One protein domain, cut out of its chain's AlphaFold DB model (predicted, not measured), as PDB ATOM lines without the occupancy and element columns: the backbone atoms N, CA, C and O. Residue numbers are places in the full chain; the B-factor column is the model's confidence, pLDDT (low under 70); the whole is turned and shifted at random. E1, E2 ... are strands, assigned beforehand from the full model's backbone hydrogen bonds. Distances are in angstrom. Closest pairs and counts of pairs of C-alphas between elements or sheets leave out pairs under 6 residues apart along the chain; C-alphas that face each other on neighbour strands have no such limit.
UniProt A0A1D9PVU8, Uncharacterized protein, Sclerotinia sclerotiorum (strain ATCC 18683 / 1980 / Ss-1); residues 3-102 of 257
ATOM      1  N   PHE A   3     -14.419  26.799 -11.693       95.50
ATOM      2  CA  PHE A   3     -13.780  27.336 -10.491       95.50
ATOM      3  C   PHE A   3     -14.825  27.948  -9.558       95.50
ATOM      4  O   PHE A   3     -15.769  28.600 -10.007       95.50
ATOM      5  N   LEU A   4     -14.651  27.743  -8.252       96.38
ATOM      6  CA  LEU A   4     -15.508  28.333  -7.227       96.38
ATOM      7  C   LEU A   4     -14.815  29.548  -6.615       96.38
ATOM      8  O   LEU A   4     -13.731  29.425  -6.050       96.38
ATOM      9  N   ILE A   5     -15.475  30.699  -6.683       97.06
ATOM     10  CA  ILE A   5     -15.009  31.956  -6.099       97.06
ATOM     11  C   ILE A   5     -15.902  32.264  -4.901       97.06
ATOM     12  O   ILE A   5     -17.090  32.556  -5.052       97.06
ATOM     13  N   ARG A   6     -15.341  32.188  -3.695       97.62
ATOM     14  CA  ARG A   6     -16.039  32.605  -2.473       97.62
ATOM     15  C   ARG A   6     -15.840  34.097  -2.262       97.62
ATOM     16  O   ARG A   6     -14.709  34.561  -2.337       97.62
ATOM     17  N   SER A   7     -16.910  34.825  -1.972       97.94
ATOM     18  CA  SER A   7     -16.865  36.253  -1.652       97.94
ATOM     19  C   SER A   7     -17.626  36.545  -0.364       97.94
ATOM     20  O   SER A   7     -18.752  36.086  -0.185       97.94
ATOM     21  N   GLU A   8     -17.046  37.350   0.519       97.69
ATOM     22  CA  GLU A   8     -17.678  37.806   1.762       97.69
ATOM     23  C   GLU A   8     -18.527  39.076   1.562       97.69
ATOM     24  O   GLU A   8     -19.248  39.499   2.471       97.69
ATOM     25  N   PHE A   9     -18.491  39.665   0.363       97.75
ATOM     26  CA  PHE A   9     -19.216  40.883   0.000       97.75
ATOM     27  C   PHE A   9     -19.671  40.875  -1.467       97.75
ATOM     28  O   PHE A   9     -19.191  40.083  -2.280       97.75
ATOM     29  N   ASP A  10     -20.610  41.756  -1.808       98.12
ATOM     30  CA  ASP A  10     -20.970  42.014  -3.201       98.12
ATOM     31  C   ASP A  10     -19.912  42.906  -3.855       98.12
ATOM     32  O   ASP A  10     -19.590  43.985  -3.354       98.12
ATOM     33  N   VAL A  11     -19.373  42.475  -4.995       98.00
ATOM     34  CA  VAL A  11     -18.364  43.246  -5.723       98.00
ATOM     35  C   VAL A  11     -19.075  44.246  -6.635       98.00
ATOM     36  O   VAL A  11     -19.471  43.941  -7.763       98.00
ATOM     37  N   PHE A  12     -19.270  45.460  -6.121       97.25
ATOM     38  CA  PHE A  12     -20.008  46.521  -6.816       97.25
ATOM     39  C   PHE A  12     -19.248  47.127  -7.999       97.25
ATOM     40  O   PHE A  12     -19.863  47.678  -8.908       97.25
ATOM     41  N   LYS A  13     -17.914  47.052  -7.995       97.62
ATOM     42  CA  LYS A  13     -17.077  47.576  -9.077       97.62
ATOM     43  C   LYS A  13     -16.861  46.522 -10.171       97.62
ATOM     44  O   LYS A  13     -16.867  45.329  -9.874       97.62
ATOM     45  N   PRO A  14     -16.646  46.937 -11.432       97.62
ATOM     46  CA  PRO A  14     -16.197  46.031 -12.483       97.62
ATOM     47  C   PRO A  14     -14.883  45.345 -12.095       97.62
ATOM     48  O   PRO A  14     -13.993  45.976 -11.523       97.62
ATOM     49  N   THR A  15     -14.756  44.070 -12.441       98.12
ATOM     50  CA  THR A  15     -13.524  43.280 -12.274       98.12
ATOM     51  C   THR A  15     -13.042  42.798 -13.638       98.12
ATOM     52  O   THR A  15     -13.633  43.139 -14.664       98.12
ATOM     53  N   ARG A  16     -11.942  42.051 -13.686       98.12
ATOM     54  CA  ARG A  16     -11.442  41.427 -14.912       98.12
ATOM     55  C   ARG A  16     -11.048  39.990 -14.654       98.12
ATOM     56  O   ARG A  16     -10.594  39.663 -13.562       98.12
ATOM     57  N   VAL A  17     -11.177  39.160 -15.676       97.56
ATOM     58  CA  VAL A  17     -10.428  37.908 -15.764       97.56
ATOM     59  C   VAL A  17      -9.283  38.117 -16.748       97.56
ATOM     60  O   VAL A  17      -9.484  38.761 -17.775       97.56
ATOM     61  N   ALA A  18      -8.093  37.634 -16.416       97.19
ATOM     62  CA  ALA A  18      -6.919  37.687 -17.277       97.19
ATOM     63  C   ALA A  18      -6.436  36.268 -17.569       97.19
ATOM     64  O   ALA A  18      -6.306  35.469 -16.635       97.19
ATOM     65  N   LEU A  19      -6.237  35.951 -18.843       95.69
ATOM     66  CA  LEU A  19      -5.860  34.622 -19.316       95.69
ATOM     67  C   LEU A  19      -5.365  34.673 -20.763       95.69
ATOM     68  O   LEU A  19      -5.753  35.556 -21.527       95.69
ATOM     69  N   GLU A  20      -4.556  33.688 -21.130       94.94
ATOM     70  CA  GLU A  20      -4.118  33.480 -22.510       94.94
ATOM     71  C   GLU A  20      -5.245  32.929 -23.391       94.94
ATOM     72  O   GLU A  20      -6.230  32.370 -22.900       94.94
ATOM     73  N   ASP A  21      -5.109  33.121 -24.706       91.31
ATOM     74  CA  ASP A  21      -6.003  32.580 -25.739       91.31
ATOM     75  C   ASP A  21      -7.499  32.871 -25.531       91.31
ATOM     76  O   ASP A  21      -8.363  32.134 -26.021       91.31
ATOM     77  N   ALA A  22      -7.829  33.978 -24.856       91.88
ATOM     78  CA  ALA A  22      -9.188  34.307 -24.429       91.88
ATOM     79  C   ALA A  22     -10.217  34.207 -25.571       91.88
ATOM     80  O   ALA A  22     -11.301  33.657 -25.374       91.88
ATOM     81  N   LYS A  23      -9.856  34.647 -26.786       91.25
ATOM     82  CA  LYS A  23     -10.693  34.601 -28.004       91.25
ATOM     83  C   LYS A  23     -11.150  33.199 -28.417       91.25
ATOM     84  O   LYS A  23     -12.148  33.079 -29.123       91.25
ATOM     85  N   THR A  24     -10.426  32.157 -28.012       90.31
ATOM     86  CA  THR A  24     -10.747  30.751 -28.313       90.31
ATOM     87  C   THR A  24     -11.629  30.101 -27.244       90.31
ATOM     88  O   THR A  24     -12.080  28.967 -27.416       90.31
ATOM     89  N   MET A  25     -11.892  30.817 -26.147       92.31
ATOM     90  CA  MET A  25     -12.598  30.304 -24.983       92.31
ATOM     91  C   MET A  25     -14.006  30.891 -24.871       92.31
ATOM     92  O   MET A  25     -14.273  32.051 -25.199       92.31
ATOM     93  N   GLU A  26     -14.919  30.091 -24.332       95.62
ATOM     94  CA  GLU A  26     -16.189  30.565 -23.801       95.62
ATOM     95  C   GLU A  26     -16.069  30.725 -22.291       95.62
ATOM     96  O   GLU A  26     -15.810  29.758 -21.571       95.62
ATOM     97  N   ILE A  27     -16.267  31.946 -21.804       96.44
ATOM     98  CA  ILE A  27     -16.056  32.284 -20.398       96.44
ATOM     99  C   ILE A  27     -17.356  32.831 -19.824       96.44
ATOM    100  O   ILE A  27     -17.983  33.721 -20.400       96.44
ATOM    101  N   SER A  28     -17.767  32.308 -18.673       97.56
ATOM    102  CA  SER A  28     -18.912  32.821 -17.929       97.56
ATOM    103  C   SER A  28     -18.626  32.890 -16.441       97.56
ATOM    104  O   SER A  28     -17.918  32.056 -15.881       97.56
ATOM    105  N   ILE A  29     -19.204  33.888 -15.784       98.00
ATOM    106  CA  ILE A  29     -19.198  34.004 -14.333       98.00
ATOM    107  C   ILE A  29     -20.638  34.099 -13.835       98.00
ATOM    108  O   ILE A  29     -21.405  34.970 -14.247       98.00
ATOM    109  N   ASN A  30     -21.019  33.154 -12.978       97.00
ATOM    110  CA  ASN A  30     -22.415  32.852 -12.672       97.00
ATOM    111  C   ASN A  30     -23.203  32.682 -13.986       97.00
ATOM    112  O   ASN A  30     -22.785  31.913 -14.851       97.00
ATOM    113  N   ASP A  31     -24.282  33.442 -14.160       92.94
ATOM    114  CA  ASP A  31     -25.123  33.424 -15.361       92.94
ATOM    115  C   ASP A  31     -24.697  34.465 -16.417       92.94
ATOM    116  O   ASP A  31     -25.373  34.660 -17.425       92.94
ATOM    117  N   THR A  32     -23.578  35.166 -16.204       96.88
ATOM    118  CA  THR A  32     -23.079  36.205 -17.120       96.88
ATOM    119  C   THR A  32     -22.014  35.630 -18.051       96.88
ATOM    120  O   THR A  32     -20.901  35.335 -17.614       96.88
ATOM    121  N   LYS A  33     -22.328  35.498 -19.347       97.38
ATOM    122  CA  LYS A  33     -21.341  35.173 -20.395       97.38
ATOM    123  C   LYS A  33     -20.514  36.421 -20.724       97.38
ATOM    124  O   LYS A  33     -21.078  37.490 -20.937       97.38
ATOM    125  N   LEU A  34     -19.191  36.282 -20.756       96.69
ATOM    126  CA  LEU A  34     -18.272  37.341 -21.174       96.69
ATOM    127  C   LEU A  34     -18.039  37.244 -22.685       96.69
ATOM    128  O   LEU A  34     -17.954  36.141 -23.230       96.69
ATOM    129  N   ASN A  35     -17.929  38.385 -23.367       94.12
ATOM    130  CA  ASN A  35     -17.602  38.408 -24.790       94.12
ATOM    131  C   ASN A  35     -16.086  38.268 -24.980       94.12
ATOM    132  O   ASN A  35     -15.347  39.235 -24.827       94.12
ATOM    133  N   SER A  36     -15.623  37.069 -25.335       89.56
ATOM    134  CA  SER A  36     -14.198  36.786 -25.541       89.56
ATOM    135  C   SER A  36     -13.571  37.511 -26.735       89.56
ATOM    136  O   SER A  36     -12.348  37.565 -26.833       89.56
ATOM    137  N   GLN A  37     -14.376  38.096 -27.628       90.25
ATOM    138  CA  GLN A  37     -13.879  38.909 -28.746       90.25
ATOM    139  C   GLN A  37     -13.566  40.356 -28.335       90.25
ATOM    140  O   GLN A  37     -12.883  41.065 -29.069       90.25
ATOM    141  N   GLU A  38     -14.030  40.787 -27.161       92.75
ATOM    142  CA  GLU A  38     -13.899  42.155 -26.651       92.75
ATOM    143  C   GLU A  38     -12.889  42.222 -25.495       92.75
ATOM    144  O   GLU A  38     -13.189  42.718 -24.407       92.75
ATOM    145  N   ALA A  39     -11.678  41.706 -25.726       93.62
ATOM    146  CA  ALA A  39     -10.560  41.933 -24.812       93.62
ATOM    147  C   ALA A  39     -10.318  43.441 -24.628       93.62
ATOM    148  O   ALA A  39     -10.230  44.184 -25.606       93.62
ATOM    149  N   ASP A  40     -10.229  43.891 -23.372       94.19
ATOM    150  CA  ASP A  40     -10.123  45.312 -23.005       94.19
ATOM    151  C   ASP A  40      -8.694  45.746 -22.636       94.19
ATOM    152  O   ASP A  40      -8.485  46.877 -22.192       94.19
ATOM    153  N   GLY A  41      -7.718  44.855 -22.818       96.62
ATOM    154  CA  GLY A  41      -6.314  45.079 -22.500       96.62
ATOM    155  C   GLY A  41      -5.569  43.774 -22.236       96.62
ATOM    156  O   GLY A  41      -5.959  42.706 -22.711       96.62
ATOM    157  N   TRP A  42      -4.495  43.886 -21.463       96.75
ATOM    158  CA  TRP A  42      -3.628  42.783 -21.067       96.75
ATOM    159  C   TRP A  42      -3.095  42.991 -19.644       96.75
ATOM    160  O   TRP A  42      -3.129  44.107 -19.109       96.75
ATOM    161  N   TRP A  43      -2.629  41.919 -19.001       96.06
ATOM    162  CA  TRP A  43      -2.071  41.971 -17.650       96.06
ATOM    163  C   TRP A  43      -0.683  41.343 -17.589       96.06
ATOM    164  O   TRP A  43      -0.537  40.136 -17.724       96.06
ATOM    165  N   VAL A  44       0.323  42.169 -17.286       93.62
ATOM    166  CA  VAL A  44       1.754  41.812 -17.178       93.62
ATOM    167  C   VAL A  44       2.415  41.444 -18.508       93.62
ATOM    168  O   VAL A  44       3.539  41.891 -18.721       93.62
ATOM    169  N   ASP A  45       1.720  40.716 -19.370       94.06
ATOM    170  CA  ASP A  45       2.155  40.278 -20.694       94.06
ATOM    171  C   ASP A  45       0.994  40.427 -21.693       94.06
ATOM    172  O   ASP A  45      -0.163  40.277 -21.295       94.06
ATOM    173  N   GLU A  46       1.288  40.747 -22.956       95.00
ATOM    174  CA  GLU A  46       0.291  40.962 -24.017       95.00
ATOM    175  C   GLU A  46      -0.486  39.690 -24.377       95.00
ATOM    176  O   GLU A  46      -1.650  39.784 -24.784       95.00
ATOM    177  N   ASP A  47       0.112  38.516 -24.161       93.88
ATOM    178  CA  ASP A  47      -0.558  37.232 -24.372       93.88
ATOM    179  C   ASP A  47      -1.639  36.978 -23.306       93.88
ATOM    180  O   ASP A  47      -2.640  36.308 -23.571       93.88
ATOM    181  N   ILE A  48      -1.527  37.600 -22.126       95.88
ATOM    182  CA  ILE A  48      -2.491  37.474 -21.025       95.88
ATOM    183  C   ILE A  48      -3.562  38.562 -21.154       95.88
ATOM    184  O   ILE A  48      -3.583  39.573 -20.439       95.88
ATOM    185  N   GLN A  49      -4.486  38.339 -22.081       96.56
ATOM    186  CA  GLN A  49      -5.588  39.249 -22.382       96.56
ATOM    187  C   GLN A  49      -6.539  39.410 -21.196       96.56
ATOM    188  O   GLN A  49      -6.837  38.456 -20.474       96.56
ATOM    189  N   THR A  50      -7.075  40.620 -21.017       97.62
ATOM    190  CA  THR A  50      -8.099  40.893 -20.009       97.62
ATOM    191  C   THR A  50      -9.491  40.965 -20.614       97.62
ATOM    192  O   THR A  50      -9.727  41.633 -21.619       97.62
ATOM    193  N   LEU A  51     -10.443  40.314 -19.951       97.56
ATOM    194  CA  LEU A  51     -11.866  40.439 -20.227       97.56
ATOM    195  C   LEU A  51     -12.558  41.092 -19.042       97.56
ATOM    196  O   LEU A  51     -12.411  40.669 -17.889       97.56
ATOM    197  N   ARG A  52     -13.355  42.113 -19.335       97.69
ATOM    198  CA  ARG A  52     -14.121  42.837 -18.329       97.69
ATOM    199  C   ARG A  52     -15.264  41.979 -17.796       97.69
ATOM    200  O   ARG A  52     -16.131  41.537 -18.541       97.69
ATOM    201  N   ILE A  53     -15.314  41.835 -16.478       97.81
ATOM    202  CA  ILE A  53     -16.468  41.322 -15.744       97.81
ATOM    203  C   ILE A  53     -17.304  42.534 -15.302       97.81
ATOM    204  O   ILE A  53     -16.775  43.417 -14.610       97.81
ATOM    205  N   PRO A  54     -18.590  42.618 -15.688       97.25
ATOM    206  CA  PRO A  54     -19.447  43.728 -15.295       97.25
ATOM    207  C   PRO A  54     -19.528  43.928 -13.775       97.25
ATOM    208  O   PRO A  54     -19.324  43.019 -12.966       97.25
ATOM    209  N   ALA A  55     -19.836  45.161 -13.380       97.50
ATOM    210  CA  ALA A  55     -20.144  45.492 -11.996       97.50
ATOM    211  C   ALA A  55     -21.291  44.617 -11.471       97.50
ATOM    212  O   ALA A  55     -22.222  44.307 -12.214       97.50
ATOM    213  N   ASN A  56     -21.273  44.291 -10.177       96.31
ATOM    214  CA  ASN A  56     -22.326  43.526  -9.505       96.31
ATOM    215  C   ASN A  56     -22.486  42.068  -9.968       96.31
ATOM    216  O   ASN A  56     -23.448  41.429  -9.540       96.31
ATOM    217  N   THR A  57     -21.586  41.529 -10.795       98.12
ATOM    218  CA  THR A  57     -21.652  40.134 -11.254       98.12
ATOM    219  C   THR A  57     -21.195  39.136 -10.185       98.12
ATOM    220  O   THR A  57     -21.815  38.085 -10.030       98.12
ATOM    221  N   ILE A  58     -20.146  39.466  -9.420       98.31
ATOM    222  CA  ILE A  58     -19.681  38.654  -8.285       98.31
ATOM    223  C   ILE A  58     -20.463  39.070  -7.040       98.31
ATOM    224  O   ILE A  58     -20.371  40.214  -6.587       98.31
ATOM    225  N   LYS A  59     -21.236  38.136  -6.493       98.19
ATOM    226  CA  LYS A  59     -22.082  38.335  -5.317       98.19
ATOM    227  C   LYS A  59     -21.443  37.777  -4.060       98.19
ATOM    228  O   LYS A  59     -20.610  36.871  -4.128       98.19
ATOM    229  N   LYS A  60     -21.876  38.260  -2.900       98.19
ATOM    230  CA  LYS A  60     -21.581  37.600  -1.629       98.19
ATOM    231  C   LYS A  60     -22.038  36.136  -1.690       98.19
ATOM    232  O   LYS A  60     -23.137  35.834  -2.146       98.19
ATOM    233  N   GLY A  61     -21.201  35.227  -1.199       97.44
ATOM    234  CA  GLY A  61     -21.422  33.786  -1.239       97.44
ATOM    235  C   GLY A  61     -20.526  33.081  -2.253       97.44
ATOM    236  O   GLY A  61     -19.369  33.451  -2.453       97.44
ATOM    237  N   THR A  62     -21.038  32.006  -2.852       97.69
ATOM    238  CA  THR A  62     -20.287  31.198  -3.821       97.69
ATOM    239  C   THR A  62     -20.659  31.601  -5.239       97.69
ATOM    240  O   THR A  62     -21.821  31.517  -5.621       97.69
ATOM    241  N   ASN A  63     -19.655  31.977  -6.020       98.44
ATOM    242  CA  ASN A  63     -19.765  32.300  -7.435       98.44
ATOM    243  C   ASN A  63     -19.052  31.221  -8.245       98.44
ATOM    244  O   ASN A  63     -18.109  30.590  -7.762       98.44
ATOM    245  N   THR A  64     -19.487  31.006  -9.481       98.38
ATOM    246  CA  THR A  64     -18.871  30.027 -10.381       98.38
ATOM    247  C   THR A  64     -18.250  30.735 -11.576       98.38
ATOM    248  O   THR A  64     -18.974  31.373 -12.324       98.38
ATOM    249  N   LEU A  65     -16.949  30.559 -11.804       97.88
ATOM    250  CA  LEU A  65     -16.301  30.884 -13.076       97.88
ATOM    251  C   LEU A  65     -16.205  29.604 -13.914       97.88
ATOM    252  O   LEU A  65     -15.606  28.618 -13.481       97.88
ATOM    253  N   THR A  66     -16.801  29.610 -15.101       97.50
ATOM    254  CA  THR A  66     -16.765  28.494 -16.050       97.50
ATOM    255  C   THR A  66     -15.999  28.919 -17.290       97.50
ATOM    256  O   THR A  66     -16.209  30.009 -17.813       97.50
ATOM    257  N   ILE A  67     -15.113  28.041 -17.754       95.12
ATOM    258  CA  ILE A  67     -14.336  28.235 -18.979       95.12
ATOM    259  C   ILE A  67     -14.490  26.978 -19.828       95.12
ATOM    260  O   ILE A  67     -14.235  25.873 -19.338       95.12
ATOM    261  N   SER A  68     -14.907  27.131 -21.077       94.19
ATOM    262  CA  SER A  68     -15.039  26.052 -22.054       94.19
ATOM    263  C   SER A  68     -14.161  26.346 -23.262       94.19
ATOM    264  O   SER A  68     -14.136  27.472 -23.746       94.19
ATOM    265  N   PHE A  69     -13.417  25.351 -23.726       92.44
ATOM    266  CA  PHE A  69     -12.532  25.454 -24.883       92.44
ATOM    267  C   PHE A  69     -12.275  24.055 -25.457       92.44
ATOM    268  O   PHE A  69     -12.423  23.063 -24.729       92.44
ATOM    269  N   PRO A  70     -11.896  23.946 -26.741       89.50
ATOM    270  CA  PRO A  70     -11.446  22.685 -27.314       89.50
ATOM    271  C   PRO A  70     -10.197  22.186 -26.583       89.50
ATOM    272  O   PRO A  70      -9.182  22.875 -26.533       89.50
ATOM    273  N   PHE A  71     -10.269  20.982 -26.024       88.81
ATOM    274  CA  PHE A  71      -9.148  20.365 -25.322       88.81
ATOM    275  C   PHE A  71      -8.565  19.223 -26.156       88.81
ATOM    276  O   PHE A  71      -9.279  18.291 -26.531       88.81
ATOM    277  N   GLY A  72      -7.267  19.297 -26.441       87.00
ATOM    278  CA  GLY A  72      -6.512  18.291 -27.176       87.00
ATOM    279  C   GLY A  72      -5.123  18.066 -26.584       87.00
ATOM    280  O   GLY A  72      -4.723  18.708 -25.619       87.00
ATOM    281  N   ILE A  73      -4.364  17.151 -27.191       85.06
ATOM    282  CA  ILE A  73      -3.030  16.738 -26.710       85.06
ATOM    283  C   ILE A  73      -2.040  17.913 -26.653       85.06
ATOM    284  O   ILE A  73      -1.141  17.919 -25.818       85.06
ATOM    285  N   LEU A  74      -2.205  18.900 -27.536       83.12
ATOM    286  CA  LEU A  74      -1.344  20.082 -27.624       83.12
ATOM    287  C   LEU A  74      -1.897  21.287 -26.851       83.12
ATOM    288  O   LEU A  74      -1.307  22.361 -26.905       83.12
ATOM    289  N   THR A  75      -3.029  21.139 -26.162       81.81
ATOM    290  CA  THR A  75      -3.611  22.234 -25.389       81.81
ATOM    291  C   THR A  75      -2.845  22.391 -24.084       81.81
ATOM    292  O   THR A  75      -2.947  21.542 -23.197       81.81
ATOM    293  N   ASN A  76      -2.096  23.485 -23.961       79.44
ATOM    294  CA  ASN A  76      -1.462  23.855 -22.706       79.44
ATOM    295  C   ASN A  76      -2.442  24.682 -21.863       79.44
ATOM    296  O   ASN A  76      -3.039  25.633 -22.361       79.44
ATOM    297  N   ILE A  77      -2.660  24.286 -20.608       82.69
ATOM    298  CA  ILE A  77      -3.553  25.010 -19.698       82.69
ATOM    299  C   ILE A  77      -2.686  25.868 -18.791       82.69
ATOM    300  O   ILE A  77      -2.030  25.351 -17.888       82.69
ATOM    301  N   GLU A  78      -2.742  27.174 -19.012       88.12
ATOM    302  CA  GLU A  78      -2.056  28.156 -18.183       88.12
ATOM    303  C   GLU A  78      -2.954  28.705 -17.068       88.12
ATOM    304  O   GLU A  78      -4.154  28.415 -16.961       88.12
ATOM    305  N   ARG A  79      -2.346  29.491 -16.179       90.50
ATOM    306  CA  ARG A  79      -3.066  30.145 -15.084       90.50
ATOM    307  C   ARG A  79      -4.050  31.184 -15.613       90.50
ATOM    308  O   ARG A  79      -3.780  31.903 -16.567       90.50
ATOM    309  N   LEU A  80      -5.157  31.323 -14.894       94.62
ATOM    310  CA  LEU A  80      -6.085  32.440 -15.032       94.62
ATOM    311  C   LEU A  80      -6.032  33.300 -13.772       94.62
ATOM    312  O   LEU A  80      -5.831  32.791 -12.665       94.62
ATOM    313  N   TYR A  81      -6.295  34.589 -13.929       96.81
ATOM    314  CA  TYR A  81      -6.259  35.544 -12.832       96.81
ATOM    315  C   TYR A  81      -7.584  36.283 -12.736       96.81
ATOM    316  O   TYR A  81      -8.098  36.793 -13.727       96.81
ATOM    317  N   LEU A  82      -8.130  36.374 -11.526       97.56
ATOM    318  CA  LEU A  82      -9.195  37.319 -11.223       97.56
ATOM    319  C   LEU A  82      -8.547  38.610 -10.722       97.56
ATOM    320  O   LEU A  82      -7.832  38.598  -9.722       97.56
ATOM    321  N   LEU A  83      -8.806  39.716 -11.410       97.75
ATOM    322  CA  LEU A  83      -8.252  41.030 -11.111       97.75
ATOM    323  C   LEU A  83      -9.369  41.976 -10.671       97.75
ATOM    324  O   LEU A  83     -10.437  42.031 -11.282       97.75
ATOM    325  N   GLY A  84      -9.122  42.770  -9.637       96.69
ATOM    326  CA  GLY A  84     -10.100  43.738  -9.166       96.69
ATOM    327  C   GLY A  84      -9.695  44.415  -7.869       96.69
ATOM    328  O   GLY A  84      -8.607  44.200  -7.341       96.69
ATOM    329  N   GLU A  85     -10.602  45.242  -7.364       96.44
ATOM    330  CA  GLU A  85     -10.445  45.928  -6.086       96.44
ATOM    331  C   GLU A  85     -11.047  45.090  -4.952       96.44
ATOM    332  O   GLU A  85     -12.200  45.274  -4.557       96.44
ATOM    333  N   PHE A  86     -10.272  44.140  -4.442       97.38
ATOM    334  CA  PHE A  86     -10.642  43.301  -3.305       97.38
ATOM    335  C   PHE A  86      -9.394  42.858  -2.544       97.38
ATOM    336  O   PHE A  86      -8.288  42.846  -3.084       97.38
ATOM    337  N   SER A  87      -9.591  42.465  -1.292       97.75
ATOM    338  CA  SER A  87      -8.585  41.756  -0.506       97.75
ATOM    339  C   SER A  87      -8.844  40.252  -0.575       97.75
ATOM    340  O   SER A  87      -9.951  39.813  -0.890       97.75
ATOM    341  N   ILE A  88      -7.842  39.452  -0.230       97.31
ATOM    342  CA  ILE A  88      -7.977  38.006  -0.054       97.31
ATOM    343  C   ILE A  88      -7.901  37.668   1.435       97.31
ATOM    344  O   ILE A  88      -6.880  37.897   2.086       97.31
ATOM    345  N   GLY A  89      -8.983  37.100   1.959       95.50
ATOM    346  CA  GLY A  89      -9.056  36.509   3.293       95.50
ATOM    347  C   GLY A  89      -9.057  34.986   3.234       95.50
ATOM    348  O   GLY A  89      -9.077  34.391   2.158       95.50
ATOM    349  N   THR A  90      -9.057  34.337   4.399       91.56
ATOM    350  CA  THR A  90      -9.189  32.875   4.506       91.56
ATOM    351  C   THR A  90     -10.347  32.517   5.429       91.56
ATOM    352  O   THR A  90     -10.400  32.955   6.577       91.56
ATOM    353  N   LYS A  91     -11.262  31.667   4.950       87.88
ATOM    354  CA  LYS A  91     -12.380  31.112   5.725       87.88
ATOM    355  C   LYS A  91     -12.415  29.599   5.558       87.88
ATOM    356  O   LYS A  91     -12.488  29.093   4.439       87.88
ATOM    357  N   HIS A  92     -12.385  28.871   6.676       85.75
ATOM    358  CA  HIS A  92     -12.361  27.401   6.691       85.75
ATOM    359  C   HIS A  92     -11.228  26.813   5.826       85.75
ATOM    360  O   HIS A  92     -11.450  25.889   5.046       85.75
ATOM    361  N   GLY A  93     -10.033  27.412   5.902       82.69
ATOM    362  CA  GLY A  93      -8.858  26.978   5.139       82.69
ATOM    363  C   GLY A  93      -8.932  27.233   3.630       82.69
ATOM    364  O   GLY A  93      -8.128  26.682   2.888       82.69
ATOM    365  N   ARG A  94      -9.890  28.036   3.148       87.06
ATOM    366  CA  ARG A  94     -10.012  28.401   1.730       87.06
ATOM    367  C   ARG A  94      -9.977  29.907   1.554       87.06
ATOM    368  O   ARG A  94     -10.551  30.630   2.368       87.06
ATOM    369  N   PHE A  95      -9.358  30.361   0.469       93.75
ATOM    370  CA  PHE A  95      -9.371  31.771   0.116       93.75
ATOM    371  C   PHE A  95     -10.776  32.261  -0.246       93.75
ATOM    372  O   PHE A  95     -11.582  31.537  -0.839       93.75
ATOM    373  N   CYS A  96     -11.054  33.505   0.124       96.88
ATOM    374  CA  CYS A  96     -12.267  34.227  -0.226       96.88
ATOM    375  C   CYS A  96     -11.946  35.695  -0.514       96.88
ATOM    376  O   CYS A  96     -11.013  36.260   0.058       96.88
ATOM    377  N   LEU A  97     -12.741  36.311  -1.383       98.31
ATOM    378  CA  LEU A  97     -12.699  37.747  -1.606       98.31
ATOM    379  C   LEU A  97     -13.281  38.460  -0.383       98.31
ATOM    380  O   LEU A  97     -14.366  38.122   0.089       98.31
ATOM    381  N   GLU A  98     -12.573  39.466   0.099       98.00
ATOM    382  CA  GLU A  98     -13.001  40.381   1.150       98.00
ATOM    383  C   GLU A  98     -12.976  41.818   0.610       98.00
ATOM    384  O   GLU A  98     -12.278  42.090  -0.375       98.00
ATOM    385  N   PRO A  99     -13.713  42.758   1.229       97.25
ATOM    386  CA  PRO A  99     -13.612  44.163   0.863       97.25
ATOM    387  C   PRO A  99     -12.148  44.644   0.831       97.25
ATOM    388  O   PRO A  99     -11.324  44.183   1.633       97.25
ATOM    389  N   PRO A 100     -11.792  45.558  -0.090       94.75
ATOM    390  CA  PRO A 100     -10.458  46.144  -0.109       94.75
ATOM    391  C   PRO A 100     -10.178  46.824   1.236       94.75
ATOM    392  O   PRO A 100     -11.045  47.504   1.790       94.75
ATOM    393  N   ARG A 101      -8.971  46.632   1.768       92.38
ATOM    394  CA  ARG A 101      -8.530  47.237   3.029       92.38
ATOM    395  C   ARG A 101      -7.248  48.023   2.837       92.38
ATOM    396  O   ARG A 101      -6.439  47.708   1.969       92.38
ATOM    397  N   SER A 102      -7.058  49.031   3.679       91.44
ATOM    398  CA  SER A 102      -5.768  49.700   3.791       91.44
ATOM    399  C   SER A 102      -4.724  48.721   4.320       91.44
ATOM    400  O   SER A 102      -5.006  47.904   5.198       91.44
TER     401      SER A 102
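This is residues 3 to 102 of the 257 residues of an uncharacterized protein of Sclerotinia sclerotiorum (strain ATCC 18683 / 1980 / Ss-1) (UniProt A0A1D9PVU8). Two four-stranded sheets stand partly face to face as a small, irregular sandwich, E5-E6-E2-E8 curled like part of a barrel and E1-E7-E3-E4 across from it. The hairpin of E9 and E10 packs on E1 at one end of the longest axis, and the loop around Ile 73 reaches the other end. The printed part has 100 residues with ten named strands, E1 to E10 in chain order, and no named helix. All three sheets, the third being E9-E10, are antiparallel, and the class is all strand. The whole is compact, with a radius of gyration of the C-alphas of 13.8 A and spans of 39 by 27 by 27 A.

In the curled sheet the order is E5, residues 41 to 43, E6, residues 45 to 53, E2, residues 15 to 19, and E8, residues 81 to 83. This sheet is only just strongly twisted, its C-alphas lying up to 4.3 A off the best plane. E6 bends by 66 degrees at residue 48. E5 and E6 form a hairpin, with N 43 and O 48 within hydrogen-bond range at 2.9 A. E6 and E2 have N 51 and O 17 at 2.8 A, and E2 and E8 have N 18 and O 81 at 2.8 A. The other sheet runs E1, residues 3 to 7, E7, residues 61 to 68, E3, residues 26 to 29, and E4, residues 32 to 34. E7 is staggered, pairing with E1 over 61 to 65, where N 5 and O 63 are 2.8 A apart, and with E3 over 65 to 68, where N 28 and O 66 are 2.9 A apart. E3 and E4 form a hairpin, with N 29 and O 32 at 2.9 A. Between the two sheets, the closest C-alphas of E4 and E6 are those of Leu 34 and Ile 53, 7.0 A apart. E9, residues 87 to 91, and E10, residues 94 to 98, form a hairpin with N 89 and O 96 at 2.9 A. The closest C-alphas of E1 and E10 are those of Ser 7 and Leu 97, 4.4 A apart. E2 and E7 are apart.

E1 begins at C-alpha 3 (-13.780, 27.336, -10.491). E7 is 23.1 A from first to last C-alpha, E6 19.3 A and E2 13.5 A. E10 is 12.4 A long and ends at C-alpha 98 (-13.001, 40.381, 1.150).

The C-alphas of Ile 73 and Ser 102 are the two farthest apart, 45.0 A. The printed part has no cut. The link from E7 to E8, residues 69 to 80, is long. Mean pLDDT of the printed part is 94.5, and no printed residue is under 70.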